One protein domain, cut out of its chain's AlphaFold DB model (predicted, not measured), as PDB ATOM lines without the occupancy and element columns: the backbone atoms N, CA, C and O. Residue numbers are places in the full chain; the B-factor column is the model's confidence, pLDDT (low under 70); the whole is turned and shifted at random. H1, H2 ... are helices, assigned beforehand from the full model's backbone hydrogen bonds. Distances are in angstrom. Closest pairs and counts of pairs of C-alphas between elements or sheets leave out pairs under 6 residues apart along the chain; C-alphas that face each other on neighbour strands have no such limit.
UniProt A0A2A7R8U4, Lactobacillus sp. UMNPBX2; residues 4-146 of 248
ATOM      1  N   VAL A   4     266.079 269.601 298.520       88.12
ATOM      2  CA  VAL A   4     267.137 268.803 297.878       88.12
ATOM      3  C   VAL A   4     266.544 267.580 297.181       88.12
ATOM      4  O   VAL A   4     266.919 267.258 296.053       88.12
ATOM      5  N   LEU A   5     265.584 266.910 297.823       90.12
ATOM      6  CA  LEU A   5     264.883 265.775 297.232       90.12
ATOM      7  C   LEU A   5     264.004 266.210 296.051       90.12
ATOM      8  O   LEU A   5     263.993 265.534 295.025       90.12
ATOM      9  N   GLU A   6     263.303 267.341 296.167       88.81
ATOM     10  CA  GLU A   6     262.535 267.931 295.062       88.81
ATOM     11  C   GLU A   6     263.430 268.216 293.849       88.81
ATOM     12  O   GLU A   6     263.108 267.800 292.737       88.81
ATOM     13  N   GLU A   7     264.588 268.847 294.061       88.75
ATOM     14  CA  GLU A   7     265.569 269.122 293.005       88.75
ATOM     15  C   GLU A   7     266.123 267.830 292.390       88.75
ATOM     16  O   GLU A   7     266.199 267.707 291.167       88.75
ATOM     17  N   ARG A   8     266.447 266.827 293.214       88.31
ATOM     18  CA  ARG A   8     266.937 265.520 292.755       88.31
ATOM     19  C   ARG A   8     265.901 264.768 291.922       88.31
ATOM     20  O   ARG A   8     266.273 264.097 290.962       88.31
ATOM     21  N   LEU A   9     264.622 264.871 292.279       88.44
ATOM     22  CA  LEU A   9     263.509 264.266 291.547       88.44
ATOM     23  C   LEU A   9     263.136 265.042 290.277       88.44
ATOM     24  O   LEU A   9     262.616 264.443 289.343       88.44
ATOM     25  N   ALA A  10     263.379 266.355 290.242       85.12
ATOM     26  CA  ALA A  10     263.093 267.214 289.092       85.12
ATOM     27  C   ALA A  10     264.250 267.294 288.080       85.12
ATOM     28  O   ALA A  10     264.053 267.767 286.955       85.12
ATOM     29  N   ALA A  11     265.457 266.875 288.470       80.31
ATOM     30  CA  ALA A  11     266.653 266.938 287.642       80.31
ATOM     31  C   ALA A  11     266.522 266.068 286.381       80.31
ATOM     32  O   ALA A  11     266.570 264.840 286.441       80.31
ATOM     33  N   LYS A  12     266.432 266.725 285.220       66.19
ATOM     34  CA  LYS A  12     266.556 266.083 283.908       66.19
ATOM     35  C   LYS A  12     268.034 265.923 283.554       66.19
ATOM     36  O   LYS A  12     268.743 266.917 283.457       66.19
ATOM     37  N   ASP A  13     268.445 264.674 283.363       51.69
ATOM     38  CA  ASP A  13     269.716 264.208 282.803       51.69
ATOM     39  C   ASP A  13     271.027 264.730 283.424       51.69
ATOM     40  O   ASP A  13     271.547 265.801 283.118       51.69
ATOM     41  N   SER A  14     271.679 263.829 284.155       53.88
ATOM     42  CA  SER A  14     273.017 263.365 283.779       53.88
ATOM     43  C   SER A  14     272.913 261.847 283.676       53.88
ATOM     44  O   SER A  14     272.529 261.219 284.661       53.88
ATOM     45  N   TYR A  15     273.169 261.261 282.503       62.53
ATOM     46  CA  TYR A  15     273.100 259.808 282.343       62.53
ATOM     47  C   TYR A  15     274.143 259.191 283.277       62.53
ATOM     48  O   TYR A  15     275.344 259.336 283.045       62.53
ATOM     49  N   ILE A  16     273.696 258.569 284.370       77.94
ATOM     50  CA  ILE A  16     274.558 257.639 285.083       77.94
ATOM     51  C   ILE A  16     274.856 256.512 284.100       77.94
ATOM     52  O   ILE A  16     273.940 255.974 283.473       77.94
ATOM     53  N   ASP A  17     276.136 256.202 283.909       81.25
ATOM     54  CA  ASP A  17     276.492 255.053 283.092       81.25
ATOM     55  C   ASP A  17     275.828 253.799 283.678       81.25
ATOM     56  O   ASP A  17     275.743 253.631 284.897       81.25
ATOM     57  N   ILE A  18     275.314 252.921 282.820       82.06
ATOM     58  CA  ILE A  18     274.547 251.763 283.284       82.06
ATOM     59  C   ILE A  18     275.392 250.830 284.169       82.06
ATOM     60  O   ILE A  18     274.858 250.212 285.089       82.06
ATOM     61  N   HIS A  19     276.709 250.771 283.949       83.50
ATOM     62  CA  HIS A  19     277.630 250.010 284.790       83.50
ATOM     63  C   HIS A  19     277.843 250.689 286.142       83.50
ATOM     64  O   HIS A  19     277.766 250.012 287.168       83.50
ATOM     65  N   ASP A  20     278.019 252.013 286.166       85.56
ATOM     66  CA  ASP A  20     278.087 252.782 287.417       85.56
ATOM     67  C   ASP A  20     276.803 252.591 288.239       85.56
ATOM     68  O   ASP A  20     276.853 252.373 289.453       85.56
ATOM     69  N   PHE A  21     275.644 252.584 287.576       88.56
ATOM     70  CA  PHE A  21     274.363 252.311 288.219       88.56
ATOM     71  C   PHE A  21     274.303 250.894 288.809       88.56
ATOM     72  O   PHE A  21     273.883 250.726 289.955       88.56
ATOM     73  N   TYR A  22     274.773 249.869 288.090       90.12
ATOM     74  CA  TYR A  22     274.849 248.505 288.630       90.12
ATOM     75  C   TYR A  22     275.761 248.407 289.851       90.12
ATOM     76  O   TYR A  22     275.419 247.722 290.815       90.12
ATOM     77  N   VAL A  23     276.890 249.116 289.852       91.69
ATOM     78  CA  VAL A  23     277.796 249.160 291.004       91.69
ATOM     79  C   VAL A  23     277.118 249.813 292.212       91.69
ATOM     80  O   VAL A  23     277.184 249.264 293.314       91.69
ATOM     81  N   LEU A  24     276.404 250.929 292.022       93.81
ATOM     82  CA  LEU A  24     275.627 251.555 293.098       93.81
ATOM     83  C   LEU A  24     274.520 250.631 293.618       93.81
ATOM     84  O   LEU A  24     274.318 250.540 294.826       93.81
ATOM     85  N   MET A  25     273.838 249.896 292.738       94.00
ATOM     86  CA  MET A  25     272.821 248.923 293.142       94.00
ATOM     87  C   MET A  25     273.427 247.734 293.908       94.00
ATOM     88  O   MET A  25     272.824 247.260 294.871       94.00
ATOM     89  N   ALA A  26     274.636 247.285 293.555       94.88
ATOM     90  CA  ALA A  26     275.365 246.261 294.308       94.88
ATOM     91  C   ALA A  26     275.804 246.765 295.692       94.88
ATOM     92  O   ALA A  26     275.742 246.028 296.684       94.88
ATOM     93  N   PHE A  27     276.216 248.032 295.782       97.00
ATOM     94  CA  PHE A  27     276.522 248.685 297.054       97.00
ATOM     95  C   PHE A  27     275.266 248.812 297.926       97.00
ATOM     96  O   PHE A  27     275.281 248.422 299.094       97.00
ATOM     97  N   TYR A  28     274.153 249.253 297.334       97.31
ATOM     98  CA  TYR A  28     272.844 249.346 297.975       97.31
ATOM     99  C   TYR A  28     272.360 247.992 298.521       97.31
ATOM    100  O   TYR A  28     271.894 247.904 299.663       97.31
ATOM    101  N   GLN A  29     272.538 246.912 297.753       97.00
ATOM    102  CA  GLN A  29     272.273 245.554 298.227       97.00
ATOM    103  C   GLN A  29     273.135 245.213 299.449       97.00
ATOM    104  O   GLN A  29     272.614 244.736 300.455       97.00
ATOM    105  N   SER A  30     274.436 245.502 299.390       96.81
ATOM    106  CA  SER A  30     275.398 245.141 300.439       96.81
ATOM    107  C   SER A  30     275.116 245.846 301.772       96.81
ATOM    108  O   SER A  30     275.157 245.217 302.831       96.81
ATOM    109  N   ILE A  31     274.777 247.142 301.747       96.62
ATOM    110  CA  ILE A  31     274.391 247.867 302.972       96.62
ATOM    111  C   ILE A  31     273.044 247.375 303.519       96.62
ATOM    112  O   ILE A  31     272.885 247.258 304.734       96.62
ATOM    113  N   SER A  32     272.108 246.993 302.641       96.38
ATOM    114  CA  SER A  32     270.815 246.423 303.040       96.38
ATOM    115  C   SER A  32     270.977 245.052 303.703       96.38
ATOM    116  O   SER A  32     270.380 244.810 304.748       96.38
ATOM    117  N   GLN A  33     271.831 244.178 303.154       95.56
ATOM    118  CA  GLN A  33     272.163 242.879 303.755       95.56
ATOM    119  C   GLN A  33     272.675 243.047 305.186       95.56
ATOM    120  O   GLN A  33     272.204 242.369 306.094       95.56
ATOM    121  N   LYS A  34     273.589 243.996 305.419       94.31
ATOM    122  CA  LYS A  34     274.132 244.257 306.759       94.31
ATOM    123  C   LYS A  34     273.065 244.660 307.774       94.31
ATOM    124  O   LYS A  34     273.111 244.185 308.907       94.31
ATOM    125  N   VAL A  35     272.117 245.514 307.384       94.94
ATOM    126  CA  VAL A  35     271.003 245.917 308.261       94.94
ATOM    127  C   VAL A  35     270.096 244.728 308.556       94.94
ATOM    128  O   VAL A  35     269.806 244.452 309.718       94.94
ATOM    129  N   LEU A  36     269.724 243.963 307.527       94.62
ATOM    130  CA  LEU A  36     268.880 242.781 307.684       94.62
ATOM    131  C   LEU A  36     269.540 241.705 308.551       94.62
ATOM    132  O   LEU A  36     268.891 241.167 309.439       94.62
ATOM    133  N   ARG A  37     270.839 241.440 308.382       93.62
ATOM    134  CA  ARG A  37     271.577 240.476 309.218       93.62
ATOM    135  C   ARG A  37     271.821 240.947 310.638       93.62
ATOM    136  O   ARG A  37     271.990 240.121 311.532       93.62
ATOM    137  N   LYS A  38     271.831 242.259 310.864       93.25
ATOM    138  CA  LYS A  38     271.819 242.811 312.218       93.25
ATOM    139  C   LYS A  38     270.452 242.617 312.883       93.25
ATOM    140  O   LYS A  38     270.424 242.377 314.086       93.25
ATOM    141  N   PHE A  39     269.363 242.717 312.119       92.88
ATOM    142  CA  PHE A  39     267.998 242.476 312.592       92.88
ATOM    143  C   PHE A  39     267.740 240.990 312.895       92.88
ATOM    144  O   PHE A  39     267.331 240.653 314.003       92.88
ATOM    145  N   ASP A  40     268.017 240.101 311.940       93.06
ATOM    146  CA  ASP A  40     267.891 238.651 312.097       93.06
ATOM    147  C   ASP A  40     269.026 237.940 311.343       93.06
ATOM    148  O   ASP A  40     269.197 238.064 310.124       93.06
ATOM    149  N   LYS A  41     269.833 237.194 312.100       92.81
ATOM    150  CA  LYS A  41     270.993 236.459 311.584       92.81
ATOM    151  C   LYS A  41     270.595 235.166 310.863       92.81
ATOM    152  O   LYS A  41     271.412 234.623 310.122       92.81
ATOM    153  N   ASP A  42     269.377 234.677 311.091       91.81
ATOM    154  CA  ASP A  42     268.921 233.359 310.668       91.81
ATOM    155  C   ASP A  42     267.884 233.461 309.529       91.81
ATOM    156  O   ASP A  42     267.101 234.405 309.431       91.81
ATOM    157  N   GLY A  43     267.854 232.453 308.654       90.75
ATOM    158  CA  GLY A  43     266.917 232.384 307.528       90.75
ATOM    159  C   GLY A  43     267.388 233.086 306.249       90.75
ATOM    160  O   GLY A  43     268.429 233.759 306.191       90.75
ATOM    161  N   SER A  44     266.624 232.895 305.172       93.81
ATOM    162  CA  SER A  44     266.930 233.527 303.888       93.81
ATOM    163  C   SER A  44     266.749 235.043 303.974       93.81
ATOM    164  O   SER A  44     265.916 235.553 304.721       93.81
ATOM    165  N   ILE A  45     267.519 235.786 303.180       94.12
ATOM    166  CA  ILE A  45     267.503 237.252 303.240       94.12
ATOM    167  C   ILE A  45     266.118 237.849 302.923       94.12
ATOM    168  O   ILE A  45     265.744 238.879 303.476       94.12
ATOM    169  N   LEU A  46     265.319 237.169 302.093       94.38
ATOM    170  CA  LEU A  46     263.954 237.581 301.751       94.38
ATOM    171  C   LEU A  46     262.953 237.321 302.888       94.38
ATOM    172  O   LEU A  46     262.043 238.123 303.090       94.38
ATOM    173  N   GLU A  47     263.117 236.231 303.643       94.19
ATOM    174  CA  GLU A  47     262.321 235.979 304.855       94.19
ATOM    175  C   GLU A  47     262.642 237.010 305.936       94.19
ATOM    176  O   GLU A  47     261.735 237.524 306.590       94.19
ATOM    177  N   VAL A  48     263.924 237.350 306.086       95.12
ATOM    178  CA  VAL A  48     264.369 238.390 307.014       95.12
ATOM    179  C   VAL A  48     263.817 239.759 306.614       95.12
ATOM    180  O   VAL A  48     263.281 240.453 307.473       95.12
ATOM    181  N   GLN A  49     263.851 240.121 305.325       95.75
ATOM    182  CA  GLN A  49     263.210 241.346 304.826       95.75
ATOM    183  C   GLN A  49     261.728 241.404 305.210       95.75
ATOM    184  O   GLN A  49     261.266 242.421 305.718       95.75
ATOM    185  N   LYS A  50     260.988 240.307 305.018       95.06
ATOM    186  CA  LYS A  50     259.562 240.256 305.361       95.06
ATOM    187  C   LYS A  50     259.325 240.494 306.856       95.06
ATOM    188  O   LYS A  50     258.490 241.315 307.222       95.06
ATOM    189  N   LYS A  51     260.085 239.814 307.721       94.81
ATOM    190  CA  LYS A  51     260.019 240.030 309.176       94.81
ATOM    191  C   LYS A  51     260.360 241.476 309.551       94.81
ATOM    192  O   LYS A  51     259.748 242.032 310.457       94.81
ATOM    193  N   TYR A  52     261.327 242.083 308.861       94.75
ATOM    194  CA  TYR A  52     261.747 243.457 309.122       94.75
ATOM    195  C   TYR A  52     260.636 244.468 308.801       94.75
ATOM    196  O   TYR A  52     260.383 245.384 309.582       94.75
ATOM    197  N   GLU A  53     259.898 244.261 307.707       95.06
ATOM    198  CA  GLU A  53     258.715 245.063 307.362       95.06
ATOM    199  C   GLU A  53     257.565 244.891 308.365       95.06
ATOM    200  O   GLU A  53     256.902 245.868 308.719       95.06
ATOM    201  N   GLU A  54     257.342 243.668 308.855       93.19
ATOM    202  CA  GLU A  54     256.331 243.372 309.879       93.19
ATOM    203  C   GLU A  54     256.673 244.022 311.230       93.19
ATOM    204  O   GLU A  54     255.778 244.521 311.917       93.19
ATOM    205  N   GLY A  55     257.961 244.053 311.584       82.81
ATOM    206  CA  GLY A  55     258.466 244.627 312.830       82.81
ATOM    207  C   GLY A  55     258.359 246.152 312.914       82.81
ATOM    208  O   GLY A  55     258.304 246.679 314.018       82.81
ATOM    209  N   LYS A  56     258.299 246.863 311.776       71.00
ATOM    210  CA  LYS A  56     258.145 248.334 311.645       71.00
ATOM    211  C   LYS A  56     259.166 249.215 312.385       71.00
ATOM    212  O   LYS A  56     259.064 250.439 312.316       71.00
ATOM    213  N   GLU A  57     260.156 248.636 313.050       70.75
ATOM    214  CA  GLU A  57     261.187 249.356 313.792       70.75
ATOM    215  C   GLU A  57     262.511 249.352 313.027       70.75
ATOM    216  O   GLU A  57     262.956 248.328 312.517       70.75
ATOM    217  N   THR A  58     263.161 250.512 312.949       74.12
ATOM    218  CA  THR A  58     264.509 250.633 312.382       74.12
ATOM    219  C   THR A  58     265.548 250.109 313.363       74.12
ATOM    220  O   THR A  58     265.548 250.519 314.525       74.12
ATOM    221  N   VAL A  59     266.505 249.310 312.890       78.06
ATOM    222  CA  VAL A  59     267.650 248.906 313.718       78.06
ATOM    223  C   VAL A  59     268.553 250.116 313.989       78.06
ATOM    224  O   VAL A  59     269.239 250.587 313.084       78.06
ATOM    225  N   GLN A  60     268.565 250.621 315.227       64.31
ATOM    226  CA  GLN A  60     269.363 251.802 315.602       64.31
ATOM    227  C   GLN A  60     270.849 251.485 315.861       64.31
ATOM    228  O   GLN A  60     271.700 252.319 315.574       64.31
ATOM    229  N   ASP A  61     271.177 250.263 316.294       63.28
ATOM    230  CA  ASP A  61     272.558 249.822 316.585       63.28
ATOM    231  C   ASP A  61     273.261 249.154 315.387       63.28
ATOM    232  O   ASP A  61     274.187 248.342 315.537       63.28
ATOM    233  N   ALA A  62     272.770 249.409 314.175       73.62
ATOM    234  CA  ALA A  62     273.379 248.924 312.947       73.62
ATOM    235  C   ALA A  62     274.447 249.903 312.446       73.62
ATOM    236  O   ALA A  62     274.404 251.102 312.705       73.62
ATOM    237  N   GLN A  63     275.396 249.390 311.655       83.12
ATOM    238  CA  GLN A  63     276.369 250.235 310.958       83.12
ATOM    239  C   GLN A  63     275.671 251.288 310.073       83.12
ATOM    240  O   GLN A  63     276.225 252.369 309.869       83.12
ATOM    241  N   PHE A  64     274.477 250.964 309.566       91.81
ATOM    242  CA  PHE A  64     273.637 251.842 308.762       91.81
ATOM    243  C   PHE A  64     272.211 251.859 309.300       91.81
ATOM    244  O   PHE A  64     271.684 250.816 309.679       91.81
ATOM    245  N   VAL A  65     271.561 253.016 309.253       93.69
ATOM    246  CA  VAL A  65     270.142 253.173 309.578       93.69
ATOM    247  C   VAL A  65     269.350 253.188 308.273       93.69
ATOM    248  O   VAL A  65     269.378 254.175 307.537       93.69
ATOM    249  N   ILE A  66     268.661 252.087 307.972       95.56
ATOM    250  CA  ILE A  66     267.856 251.912 306.752       95.56
ATOM    251  C   ILE A  66     266.471 251.409 307.165       95.56
ATOM    252  O   ILE A  66     266.368 250.402 307.871       95.56
ATOM    253  N   ALA A  67     265.407 252.117 306.773       95.38
ATOM    254  CA  ALA A  67     264.042 251.687 307.080       95.38
ATOM    255  C   ALA A  67     263.650 250.461 306.242       95.38
ATOM    256  O   ALA A  67     264.211 250.281 305.164       95.38
ATOM    257  N   PRO A  68     262.690 249.629 306.689       95.69
ATOM    258  CA  PRO A  68     262.315 248.417 305.964       95.69
ATOM    259  C   PRO A  68     261.934 248.655 304.499       95.69
ATOM    260  O   PRO A  68     262.336 247.870 303.645       95.69
ATOM    261  N   GLN A  69     261.235 249.754 304.202       95.69
ATOM    262  CA  GLN A  69     260.875 250.147 302.836       95.69
ATOM    263  C   GLN A  69     262.041 250.745 302.034       95.69
ATOM    264  O   GLN A  69     262.020 250.718 300.812       95.69
ATOM    265  N   ASP A  70     263.069 251.254 302.721       97.00
ATOM    266  CA  ASP A  70     264.253 251.842 302.093       97.00
ATOM    267  C   ASP A  70     265.313 250.757 301.774       97.00
ATOM    268  O   ASP A  70     266.450 251.097 301.466       97.00
ATOM    269  N   THR A  71     265.026 249.450 301.908       96.94
ATOM    270  CA  THR A  71     266.014 248.387 301.634       96.94
ATOM    271  C   THR A  71     266.011 247.936 300.174       96.94
ATOM    272  O   THR A  71     265.016 248.016 299.446       96.94
ATOM    273  N   TYR A  72     267.143 247.396 299.717       97.19
ATOM    274  CA  TYR A  72     267.254 246.796 298.385       97.19
ATOM    275  C   TYR A  72     266.213 245.699 298.170       97.19
ATOM    276  O   TYR A  72     265.591 245.615 297.112       97.19
ATOM    277  N   TYR A  73     266.014 244.863 299.189       96.19
ATOM    278  CA  TYR A  73     265.140 243.704 299.098       96.19
ATOM    279  C   TYR A  73     263.659 244.090 299.063       96.19
ATOM    280  O   TYR A  73     262.899 243.402 298.383       96.19
ATOM    281  N   HIS A  74     263.265 245.212 299.678       96.44
ATOM    282  CA  HIS A  74     261.935 245.792 299.485       96.44
ATOM    283  C   HIS A  74     261.694 246.144 298.011       96.44
ATOM    284  O   HIS A  74     260.744 245.662 297.389       96.44
ATOM    285  N   HIS A  75     262.599 246.918 297.402       95.69
ATOM    286  CA  HIS A  75     262.467 247.281 295.989       95.69
ATOM    287  C   HIS A  75     262.525 246.075 295.059       95.69
ATOM    288  O   HIS A  75     261.763 246.017 294.097       95.69
ATOM    289  N   TYR A  76     263.376 245.092 295.355       95.00
ATOM    290  CA  TYR A  76     263.415 243.846 294.600       95.00
ATOM    291  C   TYR A  76     262.067 243.115 294.651       95.00
ATOM    292  O   TYR A  76     261.577 242.645 293.624       95.00
ATOM    293  N   GLN A  77     261.422 243.053 295.819       94.06
ATOM    294  CA  GLN A  77     260.089 242.464 295.957       94.06
ATOM    295  C   GLN A  77     259.025 243.266 295.197       94.06
ATOM    296  O   GLN A  77     258.195 242.662 294.513       94.06
ATOM    297  N   MET A  78     259.074 244.603 295.236       94.38
ATOM    298  CA  MET A  78     258.190 245.453 294.427       94.38
ATOM    299  C   MET A  78     258.399 245.216 292.929       94.38
ATOM    300  O   MET A  78     257.421 245.104 292.190       94.38
ATOM    301  N   TYR A  79     259.645 245.041 292.482       92.00
ATOM    302  CA  TYR A  79     259.971 244.701 291.095       92.00
ATOM    303  C   TYR A  79     259.380 243.341 290.713       92.00
ATOM    304  O   TYR A  79     258.643 243.238 289.734       92.00
ATOM    305  N   LYS A  80     259.574 242.311 291.546       92.12
ATOM    306  CA  LYS A  80     258.978 240.979 291.337       92.12
ATOM    307  C   LYS A  80     257.448 240.993 291.315       92.12
ATOM    308  O   LYS A  80     256.857 240.123 290.680       92.12
ATOM    309  N   ALA A  81     256.824 241.949 291.997       94.25
ATOM    310  CA  ALA A  81     255.379 242.132 292.039       94.25
ATOM    311  C   ALA A  81     254.828 243.058 290.935       94.25
ATOM    312  O   ALA A  81     253.625 243.311 290.934       94.25
ATOM    313  N   ASN A  82     255.669 243.562 290.017       91.44
ATOM    314  CA  ASN A  82     255.319 244.589 289.022       91.44
ATOM    315  C   ASN A  82     254.753 245.883 289.646       91.44
ATOM    316  O   ASN A  82     253.850 246.509 289.097       91.44
ATOM    317  N   LYS A  83     255.260 246.258 290.824       93.44
ATOM    318  CA  LYS A  83     254.881 247.456 291.599       93.44
ATOM    319  C   LYS A  83     256.060 248.397 291.851       93.44
ATOM    320  O   LYS A  83     255.962 249.297 292.675       93.44
ATOM    321  N   PHE A  84     257.202 248.145 291.218       91.00
ATOM    322  CA  PHE A  84     258.386 248.972 291.400       91.00
ATOM    323  C   PHE A  84     258.204 250.328 290.724       91.00
ATOM    324  O   PHE A  84     257.916 250.405 289.531       91.00
ATOM    325  N   GLU A  85     258.441 251.389 291.486       88.94
ATOM    326  CA  GLU A  85     258.476 252.756 290.987       88.94
ATOM    327  C   GLU A  85     259.868 253.337 291.223       88.94
ATOM    328  O   GLU A  85     260.354 253.413 292.351       88.94
ATOM    329  N   TYR A  86     260.518 253.788 290.151       87.75
ATOM    330  CA  TYR A  86     261.877 254.327 290.229       87.75
ATOM    331  C   TYR A  86     261.974 255.575 291.126       87.75
ATOM    332  O   TYR A  86     262.986 255.805 291.785       87.75
ATOM    333  N   VAL A  87     260.896 256.356 291.219       89.38
ATOM    334  CA  VAL A  87     260.802 257.498 292.139       89.38
ATOM    335  C   VAL A  87     260.954 257.060 293.602       89.38
ATOM    336  O   VAL A  87     261.617 257.757 294.370       89.38
ATOM    337  N   GLU A  88     260.411 255.902 293.987       92.69
ATOM    338  CA  GLU A  88     260.548 255.362 295.347       92.69
ATOM    339  C   GLU A  88     261.976 254.874 295.630       92.69
ATOM    340  O   GLU A  88     262.494 255.092 296.727       92.69
ATOM    341  N   LEU A  89     262.673 254.342 294.616       93.50
ATOM    342  CA  LEU A  89     264.108 254.057 294.719       93.50
ATOM    343  C   LEU A  89     264.909 255.336 294.997       93.50
ATOM    344  O   LEU A  89     265.709 255.360 295.932       93.50
ATOM    345  N   VAL A  90     264.688 256.407 294.226       92.25
ATOM    346  CA  VAL A  90     265.404 257.685 294.410       92.25
ATOM    347  C   VAL A  90     265.155 258.257 295.810       92.25
ATOM    348  O   VAL A  90     266.103 258.691 296.467       92.25
ATOM    349  N   LYS A  91     263.905 258.218 296.290       94.31
ATOM    350  CA  LYS A  91     263.543 258.652 297.650       94.31
ATOM    351  C   LYS A  91     264.251 257.827 298.722       94.31
ATOM    352  O   LYS A  91     264.806 258.400 299.652       94.31
ATOM    353  N   SER A  92     264.268 256.507 298.579       96.31
ATOM    354  CA  SER A  92     264.917 255.618 299.544       96.31
ATOM    355  C   SER A  92     266.422 255.847 299.613       96.31
ATOM    356  O   SER A  92     266.970 255.990 300.700       96.31
ATOM    357  N   LEU A  93     267.098 255.955 298.464       95.38
ATOM    358  CA  LEU A  93     268.535 256.240 298.428       95.38
ATOM    359  C   LEU A  93     268.856 257.595 299.068       95.38
ATOM    360  O   LEU A  93     269.813 257.693 299.828       95.38
ATOM    361  N   TYR A  94     268.026 258.610 298.828       95.19
ATOM    362  CA  TYR A  94     268.132 259.897 299.513       95.19
ATOM    363  C   TYR A  94     267.943 259.767 301.037       95.19
ATOM    364  O   TYR A  94     268.781 260.239 301.800       95.19
ATOM    365  N   ASN A  95     266.903 259.060 301.493       95.62
ATOM    366  CA  ASN A  95     266.652 258.825 302.921       95.62
ATOM    367  C   ASN A  95     267.825 258.108 303.605       95.62
ATOM    368  O   ASN A  95     268.132 258.383 304.767       95.62
ATOM    369  N   ILE A  96     268.463 257.171 302.899       95.81
ATOM    370  CA  ILE A  96     269.652 256.469 303.378       95.81
ATOM    371  C   ILE A  96     270.808 257.454 303.552       95.81
ATOM    372  O   ILE A  96     271.440 257.433 304.602       95.81
ATOM    373  N   GLU A  97     271.084 258.324 302.581       95.31
ATOM    374  CA  GLU A  97     272.163 259.319 302.697       95.31
ATOM    375  C   GLU A  97     271.930 260.278 303.872       95.31
ATOM    376  O   GLU A  97     272.846 260.506 304.662       95.31
ATOM    377  N   GLU A  98     270.697 260.757 304.051       94.19
ATOM    378  CA  GLU A  98     270.337 261.670 305.145       94.19
ATOM    379  C   GLU A  98     270.528 261.038 306.530       94.19
ATOM    380  O   GLU A  98     271.021 261.676 307.460       94.19
ATOM    381  N   LYS A  99     270.176 259.757 306.680       94.12
ATOM    382  CA  LYS A  99     270.315 259.031 307.954       94.12
ATOM    383  C   LYS A  99     271.735 258.520 308.205       94.12
ATOM    384  O   LYS A  99     272.035 258.093 309.318       94.12
ATOM    385  N   ASN A 100     272.605 258.524 307.192       93.75
ATOM    386  CA  ASN A 100     273.930 257.914 307.255       93.75
ATOM    387  C   ASN A 100     274.996 258.879 306.714       93.75
ATOM    388  O   ASN A 100     275.360 258.782 305.542       93.75
ATOM    389  N   PRO A 101     275.592 259.740 307.563       91.12
ATOM    390  CA  PRO A 101     276.563 260.750 307.124       91.12
ATOM    391  C   PRO A 101     277.748 260.204 306.312       91.12
ATOM    392  O   PRO A 101     278.211 260.864 305.386       91.12
ATOM    393  N   LYS A 102     278.199 258.974 306.597       90.25
ATOM    394  CA  LYS A 102     279.275 258.288 305.854       90.25
ATOM    395  C   LYS A 102     278.914 257.916 304.410       90.25
ATOM    396  O   LYS A 102     279.786 257.588 303.616       90.25
ATOM    397  N   LEU A 103     277.622 257.919 304.081       93.81
ATOM    398  CA  LEU A 103     277.100 257.638 302.744       93.81
ATOM    399  C   LEU A 103     276.794 258.916 301.962       93.81
ATOM    400  O   LEU A 103     276.303 258.830 300.840       93.81
ATOM    401  N   LYS A 104     277.073 260.093 302.537       91.25
ATOM    402  CA  LYS A 104     276.778 261.378 301.911       91.25
ATOM    403  C   LYS A 104     277.319 261.414 300.482       91.25
ATOM    404  O   LYS A 104     278.508 261.201 300.254       91.25
ATOM    405  N   ASN A 105     276.435 261.746 299.548       91.25
ATOM    406  CA  ASN A 105     276.706 261.898 298.122       91.25
ATOM    407  C   ASN A 105     277.097 260.612 297.366       91.25
ATOM    408  O   ASN A 105     277.423 260.702 296.181       91.25
ATOM    409  N   ILE A 106     277.062 259.425 297.984       93.19
ATOM    410  CA  ILE A 106     277.373 258.165 297.287       93.19
ATOM    411  C   ILE A 106     276.350 257.878 296.181       93.19
ATOM    412  O   ILE A 106     276.719 257.427 295.098       93.19
ATOM    413  N   PHE A 107     275.076 258.178 296.423       93.06
ATOM    414  CA  PHE A 107     273.981 257.929 295.492       93.06
ATOM    415  C   PHE A 107     273.529 259.182 294.738       93.06
ATOM    416  O   PHE A 107     272.604 259.076 293.940       93.06
ATOM    417  N   GLN A 108     274.152 260.351 294.941       89.62
ATOM    418  CA  GLN A 108     273.710 261.652 294.394       89.62
ATOM    419  C   GLN A 108     273.446 261.669 292.874       89.62
ATOM    420  O   GLN A 108     272.696 262.513 292.370       89.62
ATOM    421  N   ASP A 109     274.098 260.766 292.138       87.06
ATOM    422  CA  ASP A 109     274.009 260.646 290.682       87.06
ATOM    423  C   ASP A 109     272.759 259.838 290.248       87.06
ATOM    424  O   ASP A 109     272.343 259.903 289.095       87.06
ATOM    425  N   VAL A 110     272.087 259.149 291.182       88.38
ATOM    426  CA  VAL A 110     270.786 258.487 290.984       88.38
ATOM    427  C   VAL A 110     269.665 259.511 291.183       88.38
ATOM    428  O   VAL A 110     269.334 259.870 292.317       88.38
ATOM    429  N   ARG A 111     269.103 260.018 290.081       85.94
ATOM    430  CA  ARG A 111     268.168 261.162 290.047       85.94
ATOM    431  C   ARG A 111     266.879 260.847 289.300       85.94
ATOM    432  O   ARG A 111     266.816 259.866 288.564       85.94
ATOM    433  N   GLY A 112     265.866 261.692 289.473       74.94
ATOM    434  CA  GLY A 112     264.552 261.551 288.852       74.94
ATOM    435  C   GLY A 112     264.523 262.010 287.398       74.94
ATOM    436  O   GLY A 112     264.119 263.125 287.116       74.94
ATOM    437  N   SER A 113     264.937 261.142 286.476       65.12
ATOM    438  CA  SER A 113     264.516 261.126 285.065       65.12
ATOM    439  C   SER A 113     265.417 260.163 284.297       65.12
ATOM    440  O   SER A 113     266.535 260.519 283.952       65.12
ATOM    441  N   THR A 114     264.931 258.956 284.030       55.88
ATOM    442  CA  THR A 114     265.161 258.117 282.837       55.88
ATOM    443  C   THR A 114     264.246 256.891 282.991       55.88
ATOM    444  O   THR A 114     263.660 256.691 284.056       55.88
ATOM    445  N   SER A 115     264.001 256.145 281.912       57.41
ATOM    446  CA  SER A 115     263.153 254.941 281.898       57.41
ATOM    447  C   SER A 115     263.434 254.023 283.097       57.41
ATOM    448  O   SER A 115     264.564 253.955 283.546       57.41
ATOM    449  N   SER A 116     262.457 253.266 283.606       59.03
ATOM    450  CA  SER A 116     262.698 252.250 284.654       59.03
ATOM    451  C   SER A 116     263.692 251.151 284.232       59.03
ATOM    452  O   SER A 116     264.157 250.377 285.072       59.03
ATOM    453  N   LEU A 117     264.058 251.106 282.943       59.16
ATOM    454  CA  LEU A 117     264.946 250.111 282.350       59.16
ATOM    455  C   LEU A 117     266.263 249.899 283.120       59.16
ATOM    456  O   LEU A 117     266.545 248.741 283.408       59.16
ATOM    457  N   PRO A 118     267.063 250.924 283.499       67.44
ATOM    458  CA  PRO A 118     268.335 250.704 284.189       67.44
ATOM    459  C   PRO A 118     268.168 249.996 285.540       67.44
ATOM    460  O   PRO A 118     268.991 249.160 285.907       67.44
ATOM    461  N   SER A 119     267.086 250.285 286.275       64.25
ATOM    462  CA  SER A 119     266.761 249.592 287.531       64.25
ATOM    463  C   SER A 119     266.267 248.167 287.331       64.25
ATOM    464  O   SER A 119     266.699 247.274 288.056       64.25
ATOM    465  N   GLU A 120     265.406 247.933 286.341       70.12
ATOM    466  CA  GLU A 120     264.902 246.590 286.038       70.12
ATOM    467  C   GLU A 120     266.046 245.663 285.619       70.12
ATOM    468  O   GLU A 120     266.171 244.557 286.145       70.12
ATOM    469  N   THR A 121     266.960 246.149 284.775       75.00
ATOM    470  CA  THR A 121     268.143 245.380 284.387       75.00
ATOM    471  C   THR A 121     269.106 245.176 285.557       75.00
ATOM    472  O   THR A 121     269.751 244.132 285.631       75.00
ATOM    473  N   ALA A 122     269.196 246.103 286.516       81.25
ATOM    474  CA  ALA A 122     270.055 245.928 287.688       81.25
ATOM    475  C   ALA A 122     269.601 244.774 288.591       81.25
ATOM    476  O   ALA A 122     270.439 243.983 289.028       81.25
ATOM    477  N   PHE A 123     268.294 244.632 288.839       88.00
ATOM    478  CA  PHE A 123     267.755 243.508 289.619       88.00
ATOM    479  C   PHE A 123     267.990 242.145 288.947       88.00
ATOM    480  O   PHE A 123     268.039 241.123 289.636       88.00
ATOM    481  N   GLU A 124     268.152 242.127 287.622       84.75
ATOM    482  CA  GLU A 124     268.511 240.935 286.845       84.75
ATOM    483  C   GLU A 124     270.023 240.665 286.810       84.75
ATOM    484  O   GLU A 124     270.439 239.507 286.739       84.75
ATOM    485  N   LYS A 125     270.853 241.716 286.828       83.50
ATOM    486  CA  LYS A 125     272.321 241.609 286.770       83.50
ATOM    487  C   LYS A 125     272.966 241.316 288.117       83.50
ATOM    488  O   LYS A 125     274.032 240.710 288.146       83.50
ATOM    489  N   ILE A 126     272.340 241.742 289.205       84.62
ATOM    490  CA  ILE A 126     272.786 241.478 290.573       84.62
ATOM    491  C   ILE A 126     272.123 240.191 291.067       84.62
ATOM    492  O   ILE A 126     270.965 239.915 290.741       84.62
ATOM    493  N   ASP A 127     272.827 239.401 291.883       81.44
ATOM    494  CA  ASP A 127     272.209 238.237 292.520       81.44
ATOM    495  C   ASP A 127     271.288 238.679 293.666       81.44
ATOM    496  O   ASP A 127     271.638 238.670 294.844       81.44
ATOM    497  N   SER A 128     270.081 239.097 293.293       83.94
ATOM    498  CA  SER A 128     269.044 239.596 294.198       83.94
ATOM    499  C   SER A 128     268.404 238.510 295.067       83.94
ATOM    500  O   SER A 128     267.675 238.821 296.008       83.94
ATOM    501  N   ARG A 129     268.613 237.231 294.726       76.69
ATOM    502  CA  ARG A 129     267.979 236.088 295.406       76.69
ATOM    503  C   ARG A 129     268.857 235.520 296.507       76.69
ATOM    504  O   ARG A 129     268.325 235.002 297.485       76.69
ATOM    505  N   ASN A 130     270.172 235.619 296.340       79.56
ATOM    506  CA  ASN A 130     271.141 235.135 297.305       79.56
ATOM    507  C   ASN A 130     271.793 236.292 298.070       79.56
ATOM    508  O   ASN A 130     271.697 237.468 297.718       79.56
ATOM    509  N   GLU A 131     272.460 235.935 299.159       87.88
ATOM    510  CA  GLU A 131     273.355 236.840 299.861       87.88
ATOM    511  C   GLU A 131     274.749 236.701 299.249       87.88
ATOM    512  O   GLU A 131     275.449 235.714 299.479       87.88
ATOM    513  N   VAL A 132     275.114 237.669 298.413       91.06
ATOM    514  CA  VAL A 132     276.421 237.760 297.757       91.06
ATOM    515  C   VAL A 132     277.150 239.009 298.232       91.06
ATOM    516  O   VAL A 132     276.525 240.035 298.506       91.06
ATOM    517  N   SER A 133     278.476 238.927 298.332       92.19
ATOM    518  CA  SER A 133     279.292 240.076 298.732       92.19
ATOM    519  C   SER A 133     279.363 241.143 297.637       92.19
ATOM    520  O   SER A 133     279.208 240.853 296.450       92.19
ATOM    521  N   PHE A 134     279.682 242.379 298.028       93.69
ATOM    522  CA  PHE A 134     279.901 243.474 297.080       93.69
ATOM    523  C   PHE A 134     280.930 243.120 296.005       93.69
ATOM    524  O   PHE A 134     280.665 243.293 294.823       93.69
ATOM    525  N   GLU A 135     282.070 242.552 296.406       89.88
ATOM    526  CA  GLU A 135     283.113 242.130 295.471       89.88
ATOM    527  C   GLU A 135     282.614 241.066 294.488       89.88
ATOM    528  O   GLU A 135     282.928 241.147 293.306       89.88
ATOM    529  N   GLU A 136     281.813 240.094 294.940       90.62
ATOM    530  CA  GLU A 136     281.221 239.081 294.055       90.62
ATOM    531  C   GLU A 136     280.259 239.700 293.042       90.62
ATOM    532  O   GLU A 136     280.299 239.328 291.870       90.62
ATOM    533  N   ASN A 137     279.456 240.686 293.450       91.88
ATOM    534  CA  ASN A 137     278.626 241.445 292.519       91.88
ATOM    535  C   ASN A 137     279.455 242.223 291.496       91.88
ATOM    536  O   ASN A 137     279.107 242.207 290.319       91.88
ATOM    537  N   LEU A 138     280.564 242.850 291.903       89.69
ATOM    538  CA  LEU A 138     281.486 243.492 290.961       89.69
ATOM    539  C   LEU A 138     282.018 242.479 289.931       89.69
ATOM    540  O   LEU A 138     282.074 242.778 288.738       89.69
ATOM    541  N   GLU A 139     282.341 241.246 290.348       86.62
ATOM    542  CA  GLU A 139     282.744 240.193 289.403       86.62
ATOM    543  C   GLU A 139     281.614 239.821 288.426       86.62
ATOM    544  O   GLU A 139     281.863 239.628 287.233       86.62
ATOM    545  N   ILE A 140     280.377 239.694 288.919       87.94
ATOM    546  CA  ILE A 140     279.201 239.355 288.102       87.94
ATOM    547  C   ILE A 140     278.931 240.461 287.073       87.94
ATOM    548  O   ILE A 140     278.769 240.166 285.885       87.94
ATOM    549  N   ILE A 141     278.949 241.724 287.509       86.88
ATOM    550  CA  ILE A 141     278.725 242.898 286.659       86.88
ATOM    551  C   ILE A 141     279.778 242.943 285.546       86.88
ATOM    552  O   ILE A 141     279.396 242.928 284.371       86.88
ATOM    553  N   LYS A 142     281.073 242.847 285.887       84.38
ATOM    554  CA  LYS A 142     282.179 242.870 284.910       84.38
ATOM    555  C   LYS A 142     282.114 241.725 283.897       84.38
ATOM    556  O   LYS A 142     282.385 241.916 282.710       84.38
ATOM    557  N   ARG A 143     281.741 240.513 284.334       82.69
ATOM    558  CA  ARG A 143     281.540 239.370 283.418       82.69
ATOM    559  C   ARG A 143     280.387 239.624 282.452       82.69
ATOM    560  O   ARG A 143     280.466 239.237 281.290       82.69
ATOM    561  N   SER A 144     279.327 240.274 282.926       76.75
ATOM    562  CA  SER A 144     278.131 240.548 282.132       76.75
ATOM    563  C   SER A 144     278.288 241.712 281.145       76.75
ATOM    564  O   SER A 144     277.533 241.770 280.175       76.75
ATOM    565  N   SER A 145     279.259 242.608 281.366       70.00
ATOM    566  CA  SER A 145     279.539 243.778 280.522       70.00
ATOM    567  C   SER A 145     280.499 243.514 279.360       70.00
ATOM    568  O   SER A 145     280.757 244.407 278.551       70.00
ATOM    569  N   GLY A 146     281.035 242.295 279.248       61.62
ATOM    570  CA  GLY A 146     282.003 241.956 278.203       61.62
ATOM    571  C   GLY A 146     283.361 242.643 278.389       61.62
ATOM    572  O   GLY A 146     284.014 242.953 277.396       61.62
TER     573      GLY A 146
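What this domain is: This is residues 4 to 146 of the 248 residues of a protein of Lactobacillus sp. UMNPBX2 (UniProt A0A2A7R8U4). One long helix, H2, runs through the body, and the other helices are set round it: H3, H4 and H6 pack on one side at steep tilts, each at a different part of its length, while H7 packs on another side. H5 is on the side of H2 away from H7, and H1 packs on the outer side of H5. The printed part has 143 residues with seven named helices, H1 to H7 in order along the chain, and no named strand; the class is all helix. The whole is compact, with a radius of gyration of the C-alphas of 14.4 A, and rounded, spanning 40 by 36 by 30 A.

How they stand to each other: H2, residues 18 to 39, is the hub, touching four other helices. With residues 33 to 39 alone it touches H3, residues 45 to 55, at a steep tilt of 61 degrees; the closest C-alphas are those of Leu 36 and Val 48, 6.3 A apart. With residues 25 to 32 alone it touches H4, residues 72 to 80, at a steep tilt of 67 degrees, with the C-alphas of Gln 29 and Tyr 72 closest at 5.2 A. With residues 18 to 25 alone it touches H6, residues 117 to 125, at a steep tilt of 59 degrees, with the C-alphas of Tyr 22 and Ala 122 closest at 5.5 A. H7, residues 134 to 144, touches H2 at a shallow tilt of 31 degrees, opposite ways; the closest C-alphas, of Ser 30 and Phe 134, are 5.9 A apart. H5, residues 86 to 99, is only just apart from H2, the closest C-alphas being 8.1 A apart. H1, residues 4 to 10, touches H5 at a shallow tilt of 15 degrees, opposite ways, with the C-alphas of Leu 5 and Tyr 94 closest at 7.1 A. In all seven helices every O i to N i+4 pair is within hydrogen-bond range.

Where its parts are: H2 is 31.4 A from first to last C-alpha, from C-alpha 18 at (274.547, 251.763, 283.284) to C-alpha 39 at (267.998, 242.476, 312.592). H5 measures 20.2 A, H7 15.3 A and H3 15.1 A; H4, H6 and H1 are shorter. H1 begins with C-alpha 4 at (267.137, 268.803, 297.878).

The domain as a whole: The two C-alphas farthest apart, of Lys 12 and Asp 42, are 42.3 A apart. The printed part has no cut. The links H3 to H4 and H5 to H6 are long, with 16 and 17 residues. The mean pLDDT of the printed part is 87.0; it is under 70 at residues 12 to 15, 60 to 61, 113 to 119 and 146.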